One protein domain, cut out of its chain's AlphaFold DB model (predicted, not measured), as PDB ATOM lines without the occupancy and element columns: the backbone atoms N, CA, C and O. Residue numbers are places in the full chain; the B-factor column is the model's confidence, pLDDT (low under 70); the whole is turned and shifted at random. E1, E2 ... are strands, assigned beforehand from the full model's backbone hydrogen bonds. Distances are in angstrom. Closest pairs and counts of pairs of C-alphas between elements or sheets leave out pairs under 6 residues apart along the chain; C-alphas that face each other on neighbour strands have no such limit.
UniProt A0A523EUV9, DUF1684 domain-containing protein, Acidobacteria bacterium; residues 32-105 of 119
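Overview. This is residues 32 to 105 of the 119 residues of the protein "DUF1684 domain-containing protein" of Acidobacteria bacterium (UniProt A0A523EUV9). There is little regular structure here: one two-stranded antiparallel hairpin, E2 and E3, with long loops around it. The 36-residue stretch 70 to 105 has no named element; it folds back beside E3 at residues 75 to 76 and ends beside E2. The printed part has 74 residues, all strand by class, 18 of them in E1, E2 and E3, in that order, with no named helix. It is compact, radius of gyration of the C-alphas 12.9 A, yet elongated, spanning 39 by 25 by 21 A.

Arrangement. E1, residues 32 to 35, pairs with no named strand and is apart from E2, residues 45 to 51, and E3, residues 63 to 69. The hairpin E2 and E3 has 137 degrees between its directions; N 49 and O 63 are 2.9 A apart, within hydrogen-bond range. Residues 50 to 51 pair parallel with 103 to 104, and 68 to 69 antiparallel with 75 to 76.

Along the chain. E1 begins at C-alpha 32 (-7.428, 32.817, -27.162). E2 is 18.7 A long; E3, 19.6 A, ends at C-alpha 69 (-16.218, 45.085, -14.278).

Size, cuts and confidence. The farthest C-alphas, Gly 72 and Glu 91, are 40.0 A apart. The printed part has no cut; link E2 to E3 is long. Residues 32 to 44 and 68 to 74 have pLDDT under 70.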
ATOM      1  N   GLY A  32      -6.337  33.341 -27.973       35.06
ATOM      2  CA  GLY A  32      -7.428  32.817 -27.162       35.06
ATOM      3  C   GLY A  32      -7.937  33.897 -26.217       35.06
ATOM      4  O   GLY A  32      -7.186  34.389 -25.378       35.06
ATOM      5  N   ARG A  33      -9.213  34.263 -26.345       37.78
ATOM      6  CA  ARG A  33      -9.914  35.101 -25.375       37.78
ATOM      7  C   ARG A  33     -10.773  34.186 -24.513       37.78
ATOM      8  O   ARG A  33     -11.738  33.593 -24.997       37.78
ATOM      9  N   MET A  34     -10.399  34.051 -23.246       41.91
ATOM     10  CA  MET A  34     -11.206  33.356 -22.248       41.91
ATOM     11  C   MET A  34     -12.027  34.398 -21.491       41.91
ATOM     12  O   MET A  34     -11.480  35.373 -20.981       41.91
ATOM     13  N   VAL A  35     -13.349  34.233 -21.474       43.88
ATOM     14  CA  VAL A  35     -14.270  35.150 -20.794       43.88
ATOM     15  C   VAL A  35     -14.900  34.399 -19.630       43.88
ATOM     16  O   VAL A  35     -15.683  33.482 -19.858       43.88
ATOM     17  N   SER A  36     -14.573  34.796 -18.397       39.59
ATOM     18  CA  SER A  36     -15.230  34.298 -17.186       39.59
ATOM     19  C   SER A  36     -16.147  35.374 -16.590       39.59
ATOM     20  O   SER A  36     -15.863  36.570 -16.638       39.59
ATOM     21  N   THR A  37     -17.300  34.967 -16.060       40.31
ATOM     22  CA  THR A  37     -18.392  35.862 -15.632       40.31
ATOM     23  C   THR A  37     -18.525  35.823 -14.110       40.31
ATOM     24  O   THR A  37     -19.021  34.838 -13.569       40.31
ATOM     25  N   HIS A  38     -18.128  36.894 -13.410       42.53
ATOM     26  CA  HIS A  38     -18.248  37.010 -11.946       42.53
ATOM     27  C   HIS A  38     -18.734  38.409 -11.493       42.53
ATOM     28  O   HIS A  38     -18.570  39.416 -12.180       42.53
ATOM     29  N   ARG A  39     -19.347  38.518 -10.303       40.62
ATOM     30  CA  ARG A  39     -19.951  39.766  -9.779       40.62
ATOM     31  C   ARG A  39     -19.022  40.485  -8.792       40.62
ATOM     32  O   ARG A  39     -18.995  40.066  -7.649       40.62
ATOM     33  N   ALA A  40     -18.463  41.661  -9.118       42.25
ATOM     34  CA  ALA A  40     -18.145  42.682  -8.086       42.25
ATOM     35  C   ALA A  40     -17.755  44.094  -8.576       42.25
ATOM     36  O   ALA A  40     -17.206  44.149  -9.652       42.25
ATOM     37  N   ARG A  41     -18.041  45.204  -7.853       42.09
ATOM     38  CA  ARG A  41     -18.012  46.639  -8.290       42.09
ATOM     39  C   ARG A  41     -16.733  47.420  -7.936       42.09
ATOM     40  O   ARG A  41     -16.404  47.500  -6.762       42.09
ATOM     41  N   ARG A  42     -16.132  48.074  -8.956       44.47
ATOM     42  CA  ARG A  42     -14.894  48.902  -8.952       44.47
ATOM     43  C   ARG A  42     -13.632  48.059  -8.682       44.47
ATOM     44  O   ARG A  42     -13.715  47.140  -7.882       44.47
ATOM     45  N   TRP A  43     -12.529  48.296  -9.412       57.81
ATOM     46  CA  TRP A  43     -11.310  47.452  -9.410       57.81
ATOM     47  C   TRP A  43     -10.948  46.971  -7.999       57.81
ATOM     48  O   TRP A  43     -10.514  47.772  -7.170       57.81
ATOM     49  N   ARG A  44     -11.205  45.691  -7.700       59.19
ATOM     50  CA  ARG A  44     -10.960  45.124  -6.362       59.19
ATOM     51  C   ARG A  44     -10.888  43.602  -6.331       59.19
ATOM     52  O   ARG A  44     -11.225  42.999  -5.319       59.19
ATOM     53  N   TYR A  45     -10.504  42.988  -7.447       71.00
ATOM     54  CA  TYR A  45     -10.339  41.541  -7.530       71.00
ATOM     55  C   TYR A  45      -9.030  41.263  -8.240       71.00
ATOM     56  O   TYR A  45      -8.795  41.743  -9.349       71.00
ATOM     57  N   ILE A  46      -8.178  40.539  -7.530       79.06
ATOM     58  CA  ILE A  46      -6.991  39.913  -8.079       79.06
ATOM     59  C   ILE A  46      -7.456  38.538  -8.536       79.06
ATOM     60  O   ILE A  46      -8.076  37.812  -7.753       79.06
ATOM     61  N   HIS A  47      -7.203  38.204  -9.793       86.25
ATOM     62  CA  HIS A  47      -7.452  36.870 -10.316       86.25
ATOM     63  C   HIS A  47      -6.118  36.132 -10.419       86.25
ATOM     64  O   HIS A  47      -5.382  36.343 -11.383       86.25
ATOM     65  N   PRO A  48      -5.754  35.318  -9.410       89.38
ATOM     66  CA  PRO A  48      -4.608  34.435  -9.523       89.38
ATOM     67  C   PRO A  48      -4.971  33.276 -10.450       89.38
ATOM     68  O   PRO A  48      -6.020  32.652 -10.273       89.38
ATOM     69  N   PHE A  49      -4.105  32.971 -11.408       89.81
ATOM     70  CA  PHE A  49      -4.295  31.874 -12.347       89.81
ATOM     71  C   PHE A  49      -2.986  31.139 -12.614       89.81
ATOM     72  O   PHE A  49      -1.882  31.686 -12.497       89.81
ATOM     73  N   ARG A  50      -3.133  29.874 -12.996       89.69
ATOM     74  CA  ARG A  50      -2.044  29.027 -13.477       89.69
ATOM     75  C   ARG A  50      -2.358  28.623 -14.905       89.69
ATOM     76  O   ARG A  50      -3.507  28.331 -15.213       89.69
ATOM     77  N   ASP A  51      -1.350  28.587 -15.764       89.88
ATOM     78  CA  ASP A  51      -1.502  28.109 -17.134       89.88
ATOM     79  C   ASP A  51      -0.481  27.010 -17.454       89.88
ATOM     80  O   ASP A  51       0.452  26.769 -16.682       89.88
ATOM     81  N   SER A  52      -0.644  26.323 -18.585       87.81
ATOM     82  CA  SER A  52       0.214  25.188 -18.958       87.81
ATOM     83  C   SER A  52       1.685  25.555 -19.217       87.81
ATOM     84  O   SER A  52       2.486  24.670 -19.513       87.81
ATOM     85  N   ARG A  53       2.049  26.846 -19.194       81.62
ATOM     86  CA  ARG A  53       3.426  27.347 -19.341       81.62
ATOM     87  C   ARG A  53       4.099  27.710 -18.020       81.62
ATOM     88  O   ARG A  53       5.295  28.011 -18.039       81.62
ATOM     89  N   CYS A  54       3.382  27.666 -16.897       80.62
ATOM     90  CA  CYS A  54       3.975  27.870 -15.574       80.62
ATOM     91  C   CYS A  54       5.111  26.866 -15.331       80.62
ATOM     92  O   CYS A  54       4.934  25.668 -15.541       80.62
ATOM     93  N   GLY A  55       6.278  27.364 -14.914       73.19
ATOM     94  CA  GLY A  55       7.505  26.580 -14.722       73.19
ATOM     95  C   GLY A  55       8.380  26.451 -15.976       73.19
ATOM     96  O   GLY A  55       9.582  26.245 -15.852       73.19
ATOM     97  N   ALA A  56       7.819  26.636 -17.177       75.69
ATOM     98  CA  ALA A  56       8.572  26.603 -18.435       75.69
ATOM     99  C   ALA A  56       8.900  28.009 -18.967       75.69
ATOM    100  O   ALA A  56      10.035  28.286 -19.341       75.69
ATOM    101  N   GLU A  57       7.909  28.907 -19.012       71.56
ATOM    102  CA  GLU A  57       8.052  30.257 -19.598       71.56
ATOM    103  C   GLU A  57       7.607  31.378 -18.640       71.56
ATOM    104  O   GLU A  57       7.912  32.558 -18.840       71.56
ATOM    105  N   THR A  58       6.856  31.020 -17.599       71.50
ATOM    106  CA  THR A  58       6.286  31.931 -16.601       71.50
ATOM    107  C   THR A  58       6.494  31.364 -15.194       71.50
ATOM    108  O   THR A  58       6.916  30.217 -15.039       71.50
ATOM    109  N   CYS A  59       6.235  32.172 -14.158       75.56
ATOM    110  CA  CYS A  59       6.445  31.784 -12.760       75.56
ATOM    111  C   CYS A  59       5.751  30.453 -12.429       75.56
ATOM    112  O   CYS A  59       4.594  30.239 -12.802       75.56
ATOM    113  N   GLU A  60       6.467  29.572 -11.727       77.88
ATOM    114  CA  GLU A  60       5.994  28.239 -11.342       77.88
ATOM    115  C   GLU A  60       4.712  28.300 -10.501       77.88
ATOM    116  O   GLU A  60       3.772  27.544 -10.750       77.88
ATOM    117  N   GLY A  61       4.636  29.270  -9.584       77.62
ATOM    118  CA  GLY A  61       3.478  29.501  -8.723       77.62
ATOM    119  C   GLY A  61       2.279  30.159  -9.411       77.62
ATOM    120  O   GLY A  61       1.243  30.312  -8.776       77.62
ATOM    121  N   GLY A  62       2.379  30.535 -10.690       84.50
ATOM    122  CA  GLY A  62       1.311  31.222 -11.418       84.50
ATOM    123  C   GLY A  62       1.511  32.731 -11.548       84.50
ATOM    124  O   GLY A  62       2.581  33.283 -11.290       84.50
ATOM    125  N   ARG A  63       0.468  33.409 -12.027       89.31
ATOM    126  CA  ARG A  63       0.429  34.861 -12.254       89.31
ATOM    127  C   ARG A  63      -0.890  35.424 -11.754       89.31
ATOM    128  O   ARG A  63      -1.804  34.676 -11.416       89.31
ATOM    129  N   TYR A  64      -1.002  36.745 -11.732       87.06
ATOM    130  CA  TYR A  64      -2.277  37.400 -11.478       87.06
ATOM    131  C   TYR A  64      -2.543  38.524 -12.463       87.06
ATOM    132  O   TYR A  64      -1.621  39.181 -12.950       87.06
ATOM    133  N   ASP A  65      -3.820  38.783 -12.709       85.50
ATOM    134  CA  ASP A  65      -4.278  39.990 -13.379       85.50
ATOM    135  C   ASP A  65      -5.267  40.775 -12.511       85.50
ATOM    136  O   ASP A  65      -5.826  40.294 -11.515       85.50
ATOM    137  N   GLY A  66      -5.396  42.055 -12.857       77.94
ATOM    138  CA  GLY A  66      -6.384  42.940 -12.273       77.94
ATOM    139  C   GLY A  66      -7.688  42.820 -13.041       77.94
ATOM    140  O   GLY A  66      -7.729  43.010 -14.255       77.94
ATOM    141  N   VAL A  67      -8.771  42.582 -12.311       72.94
ATOM    142  CA  VAL A  67     -10.073  42.353 -12.914       72.94
ATOM    143  C   VAL A  67     -10.974  43.579 -12.756       72.94
ATOM    144  O   VAL A  67     -11.244  44.051 -11.645       72.94
ATOM    145  N   SER A  68     -11.484  44.082 -13.883       60.84
ATOM    146  CA  SER A  68     -12.418  45.210 -13.927       60.84
ATOM    147  C   SER A  68     -13.808  44.766 -14.369       60.84
ATOM    148  O   SER A  68     -13.968  43.870 -15.196       60.84
ATOM    149  N   ARG A  69     -14.858  45.380 -13.813       58.19
ATOM    150  CA  ARG A  69     -16.218  45.085 -14.278       58.19
ATOM    151  C   ARG A  69     -16.429  45.585 -15.691       58.19
ATOM    152  O   ARG A  69     -16.234  46.772 -15.941       58.19
ATOM    153  N   GLY A  70     -17.019  44.736 -16.523       58.06
ATOM    154  CA  GLY A  70     -17.812  45.201 -17.655       58.06
ATOM    155  C   GLY A  70     -19.181  45.740 -17.219       58.06
ATOM    156  O   GLY A  70     -19.595  45.628 -16.057       58.06
ATOM    157  N   SER A  71     -19.924  46.311 -18.165       48.19
ATOM    158  CA  SER A  71     -21.353  46.572 -17.996       48.19
ATOM    159  C   SER A  71     -22.100  45.231 -17.905       48.19
ATOM    160  O   SER A  71     -22.092  44.434 -18.835       48.19
ATOM    161  N   GLY A  72     -22.726  44.948 -16.757       59.53
ATOM    162  CA  GLY A  72     -23.525  43.731 -16.547       59.53
ATOM    163  C   GLY A  72     -22.904  42.698 -15.599       59.53
ATOM    164  O   GLY A  72     -22.297  43.059 -14.583       59.53
ATOM    165  N   ALA A  73     -23.158  41.413 -15.873       67.50
ATOM    166  CA  ALA A  73     -22.721  40.272 -15.058       67.50
ATOM    167  C   ALA A  73     -21.369  39.685 -15.498       67.50
ATOM    168  O   ALA A  73     -20.765  38.935 -14.737       67.50
ATOM    169  N   SER A  74     -20.901  40.028 -16.698       65.06
ATOM    170  CA  SER A  74     -19.652  39.544 -17.281       65.06
ATOM    171  C   SER A  74     -18.458  40.394 -16.887       65.06
ATOM    172  O   SER A  74     -18.564  41.588 -16.586       65.06
ATOM    173  N   VAL A  75     -17.298  39.756 -16.938       73.56
ATOM    174  CA  VAL A  75     -16.026  40.386 -16.654       73.56
ATOM    175  C   VAL A  75     -15.060  40.071 -17.785       73.56
ATOM    176  O   VAL A  75     -15.055  38.970 -18.329       73.56
ATOM    177  N   THR A  76     -14.279  41.071 -18.173       76.06
ATOM    178  CA  THR A  76     -13.211  40.891 -19.148       76.06
ATOM    179  C   THR A  76     -11.910  40.703 -18.391       76.06
ATOM    180  O   THR A  76     -11.532  41.563 -17.597       76.06
ATOM    181  N   ILE A  77     -11.241  39.590 -18.669       81.44
ATOM    182  CA  ILE A  77      -9.874  39.333 -18.237       81.44
ATOM    183  C   ILE A  77      -8.959  39.660 -19.416       81.44
ATOM    184  O   ILE A  77      -9.190  39.188 -20.532       81.44
ATOM    185  N   ASP A  78      -7.955  40.499 -19.177       84.50
ATOM    186  CA  ASP A  78      -6.937  40.837 -20.167       84.50
ATOM    187  C   ASP A  78      -5.577  40.301 -19.717       84.50
ATOM    188  O   ASP A  78      -4.854  40.934 -18.946       84.50
ATOM    189  N   PHE A  79      -5.210  39.128 -20.235       87.25
ATOM    190  CA  PHE A  79      -3.942  38.476 -19.914       87.25
ATOM    191  C   PHE A  79      -2.706  39.256 -20.380       87.25
ATOM    192  O   PHE A  79      -1.600  38.937 -19.947       87.25
ATOM    193  N   ASN A  80      -2.847  40.291 -21.217       87.88
ATOM    194  CA  ASN A  80      -1.724  41.186 -21.518       87.88
ATOM    195  C   ASN A  80      -1.283  41.989 -20.289       87.88
ATOM    196  O   ASN A  80      -0.142  42.438 -20.237       87.88
ATOM    197  N   LEU A  81      -2.165  42.133 -19.298       85.06
ATOM    198  CA  LEU A  81      -1.893  42.810 -18.033       85.06
ATOM    199  C   LEU A  81      -1.452  41.845 -16.922       85.06
ATOM    200  O   LEU A  81      -1.291  42.278 -15.782       85.06
ATOM    201  N   ALA A  82      -1.272  40.554 -17.225       89.00
ATOM    202  CA  ALA A  82      -0.850  39.570 -16.236       89.00
ATOM    203  C   ALA A  82       0.566  39.871 -15.724       89.00
ATOM    204  O   ALA A  82       1.489  40.106 -16.510       89.00
ATOM    205  N   ARG A  83       0.736  39.824 -14.400       86.62
ATOM    206  CA  ARG A  83       1.961  40.213 -13.688       86.62
ATOM    207  C   ARG A  83       2.535  39.044 -12.905       86.62
ATOM    208  O   ARG A  83       1.811  38.115 -12.533       86.62
ATOM    209  N   LYS A  84       3.843  39.090 -12.659       86.50
ATOM    210  CA  LYS A  84       4.523  38.102 -11.818       86.50
ATOM    211  C   LYS A  84       4.320  38.421 -10.329       86.50
ATOM    212  O   LYS A  84       4.265  39.599  -9.976       86.50
ATOM    213  N   PRO A  85       4.219  37.400  -9.458       84.44
ATOM    214  CA  PRO A  85       4.271  37.598  -8.015       84.44
ATOM    215  C   PRO A  85       5.627  38.123  -7.564       84.44
ATOM    216  O   PRO A  85       6.647  37.936  -8.227       84.44
ATOM    217  N   TRP A  86       5.611  38.794  -6.413       81.25
ATOM    218  CA  TRP A  86       6.795  39.447  -5.863       81.25
ATOM    219  C   TRP A  86       7.884  38.458  -5.442       81.25
ATOM    220  O   TRP A  86       9.064  38.768  -5.550       81.25
ATOM    221  N   SER A  87       7.485  37.217  -5.160       79.88
ATOM    222  CA  SER A  87       8.359  36.063  -4.931       79.88
ATOM    223  C   SER A  87       9.357  35.770  -6.059       79.88
ATOM    224  O   SER A  87      10.301  35.019  -5.866       79.88
ATOM    225  N   VAL A  88       9.133  36.289  -7.273       80.81
ATOM    226  CA  VAL A  88      10.093  36.150  -8.384       80.81
ATOM    227  C   VAL A  88      11.308  37.065  -8.203       80.81
ATOM    228  O   VAL A  88      12.347  36.824  -8.810       80.81
ATOM    229  N   TYR A  89      11.173  38.125  -7.411       81.25
ATOM    230  CA  TYR A  89      12.212  39.129  -7.193       81.25
ATOM    231  C   TYR A  89      12.877  38.989  -5.827       81.25
ATOM    232  O   TYR A  89      14.027  39.389  -5.678       81.25
ATOM    233  N   ASP A  90      12.153  38.439  -4.856       80.12
ATOM    234  CA  ASP A  90      12.586  38.323  -3.472       80.12
ATOM    235  C   ASP A  90      12.025  37.030  -2.862       80.12
ATOM    236  O   ASP A  90      10.808  36.833  -2.795       80.12
ATOM    237  N   GLU A  91      12.925  36.137  -2.452       78.12
ATOM    238  CA  GLU A  91      12.607  34.804  -1.933       78.12
ATOM    239  C   GLU A  91      11.922  34.840  -0.556       78.12
ATOM    240  O   GLU A  91      11.318  33.847  -0.151       78.12
ATOM    241  N   GLU A  92      11.942  35.979   0.148       83.38
ATOM    242  CA  GLU A  92      11.208  36.155   1.408       83.38
ATOM    243  C   GLU A  92       9.683  36.190   1.197       83.38
ATOM    244  O   GLU A  92       8.905  35.981   2.135       83.38
ATOM    245  N   PHE A  93       9.224  36.412  -0.041       78.56
ATOM    246  CA  PHE A  93       7.806  36.427  -0.387       78.56
ATOM    247  C   PHE A  93       7.335  35.072  -0.915       78.56
ATOM    248  O   PHE A  93       7.875  34.511  -1.863       78.56
ATOM    249  N   ILE A  94       6.225  34.583  -0.365       74.31
ATOM    250  CA  ILE A  94       5.623  33.310  -0.775       74.31
ATOM    251  C   ILE A  94       4.615  33.540  -1.911       74.31
ATOM    252  O   ILE A  94       3.769  34.436  -1.848       74.31
ATOM    253  N   CYS A  95       4.673  32.698  -2.948       73.75
ATOM    254  CA  CYS A  95       3.665  32.649  -4.009       73.75
ATOM    255  C   CYS A  95       2.271  32.317  -3.461       73.75
ATOM    256  O   CYS A  95       2.079  31.297  -2.797       73.75
ATOM    257  N   THR A  96       1.261  33.092  -3.853       72.19
ATOM    258  CA  THR A  96      -0.138  32.685  -3.693       72.19
ATOM    259  C   THR A  96      -0.472  31.627  -4.736       72.19
ATOM    260  O   THR A  96      -0.565  31.941  -5.922       72.19
ATOM    261  N   LEU A  97      -0.666  30.378  -4.312       81.81
ATOM    262  CA  LEU A  97      -1.080  29.307  -5.217       81.81
ATOM    263  C   LEU A  97      -2.517  29.553  -5.718       81.81
ATOM    264  O   LEU A  97      -3.432  29.674  -4.896       81.81
ATOM    265  N   PRO A  98      -2.747  29.620  -7.043       85.69
ATOM    266  CA  PRO A  98      -4.083  29.761  -7.601       85.69
ATOM    267  C   PRO A  98      -4.965  28.553  -7.257       85.69
ATOM    268  O   PRO A  98      -4.485  27.415  -7.350       85.69
ATOM    269  N   PRO A  99      -6.255  28.766  -6.933       85.62
ATOM    270  CA  PRO A  99      -7.200  27.669  -6.762       85.62
ATOM    271  C   PRO A  99      -7.335  26.883  -8.075       85.62
ATOM    272  O   PRO A  99      -7.114  27.430  -9.160       85.62
ATOM    273  N   VAL A 100      -7.675  25.596  -7.981       85.44
ATOM    274  CA  VAL A 100      -7.692  24.672  -9.131       85.44
ATOM    275  C   VAL A 100      -8.677  25.098 -10.218       85.44
ATOM    276  O   VAL A 100      -8.429  24.876 -11.397       85.44
ATOM    277  N   GLU A 101      -9.753  25.784  -9.841       86.19
ATOM    278  CA  GLU A 101     -10.755  26.344 -10.749       86.19
ATOM    279  C   GLU A 101     -10.178  27.437 -11.662       86.19
ATOM    280  O   GLU A 101     -10.748  27.727 -12.708       86.19
ATOM    281  N   ASN A 102      -9.033  28.021 -11.299       89.62
ATOM    282  CA  ASN A 102      -8.329  29.020 -12.103       89.62
ATOM    283  C   ASN A 102      -7.136  28.418 -12.867       89.62
ATOM    284  O   ASN A 102      -6.219  29.146 -13.265       89.62
ATOM    285  N   TRP A 103      -7.088  27.093 -13.029       88.75
ATOM    286  CA  TRP A 103      -6.056  26.430 -13.819       88.75
ATOM    287  C   TRP A 103      -6.503  26.305 -15.269       88.75
ATOM    288  O   TRP A 103      -7.508  25.683 -15.600       88.75
ATOM    289  N   ILE A 104      -5.711  26.895 -16.153       88.88
ATOM    290  CA  ILE A 104      -6.013  27.027 -17.568       88.88
ATOM    291  C   ILE A 104      -5.142  26.035 -18.332       88.88
ATOM    292  O   ILE A 104      -3.915  26.115 -18.323       88.88
ATOM    293  N   VAL A 105      -5.775  25.092 -19.031       87.88
ATOM    294  CA  VAL A 105      -5.064  24.060 -19.812       87.88
ATOM    295  C   VAL A 105      -4.336  24.662 -21.022       87.88
ATOM    296  O   VAL A 105      -3.356  24.106 -21.510       87.88
TER     297      VAL A 105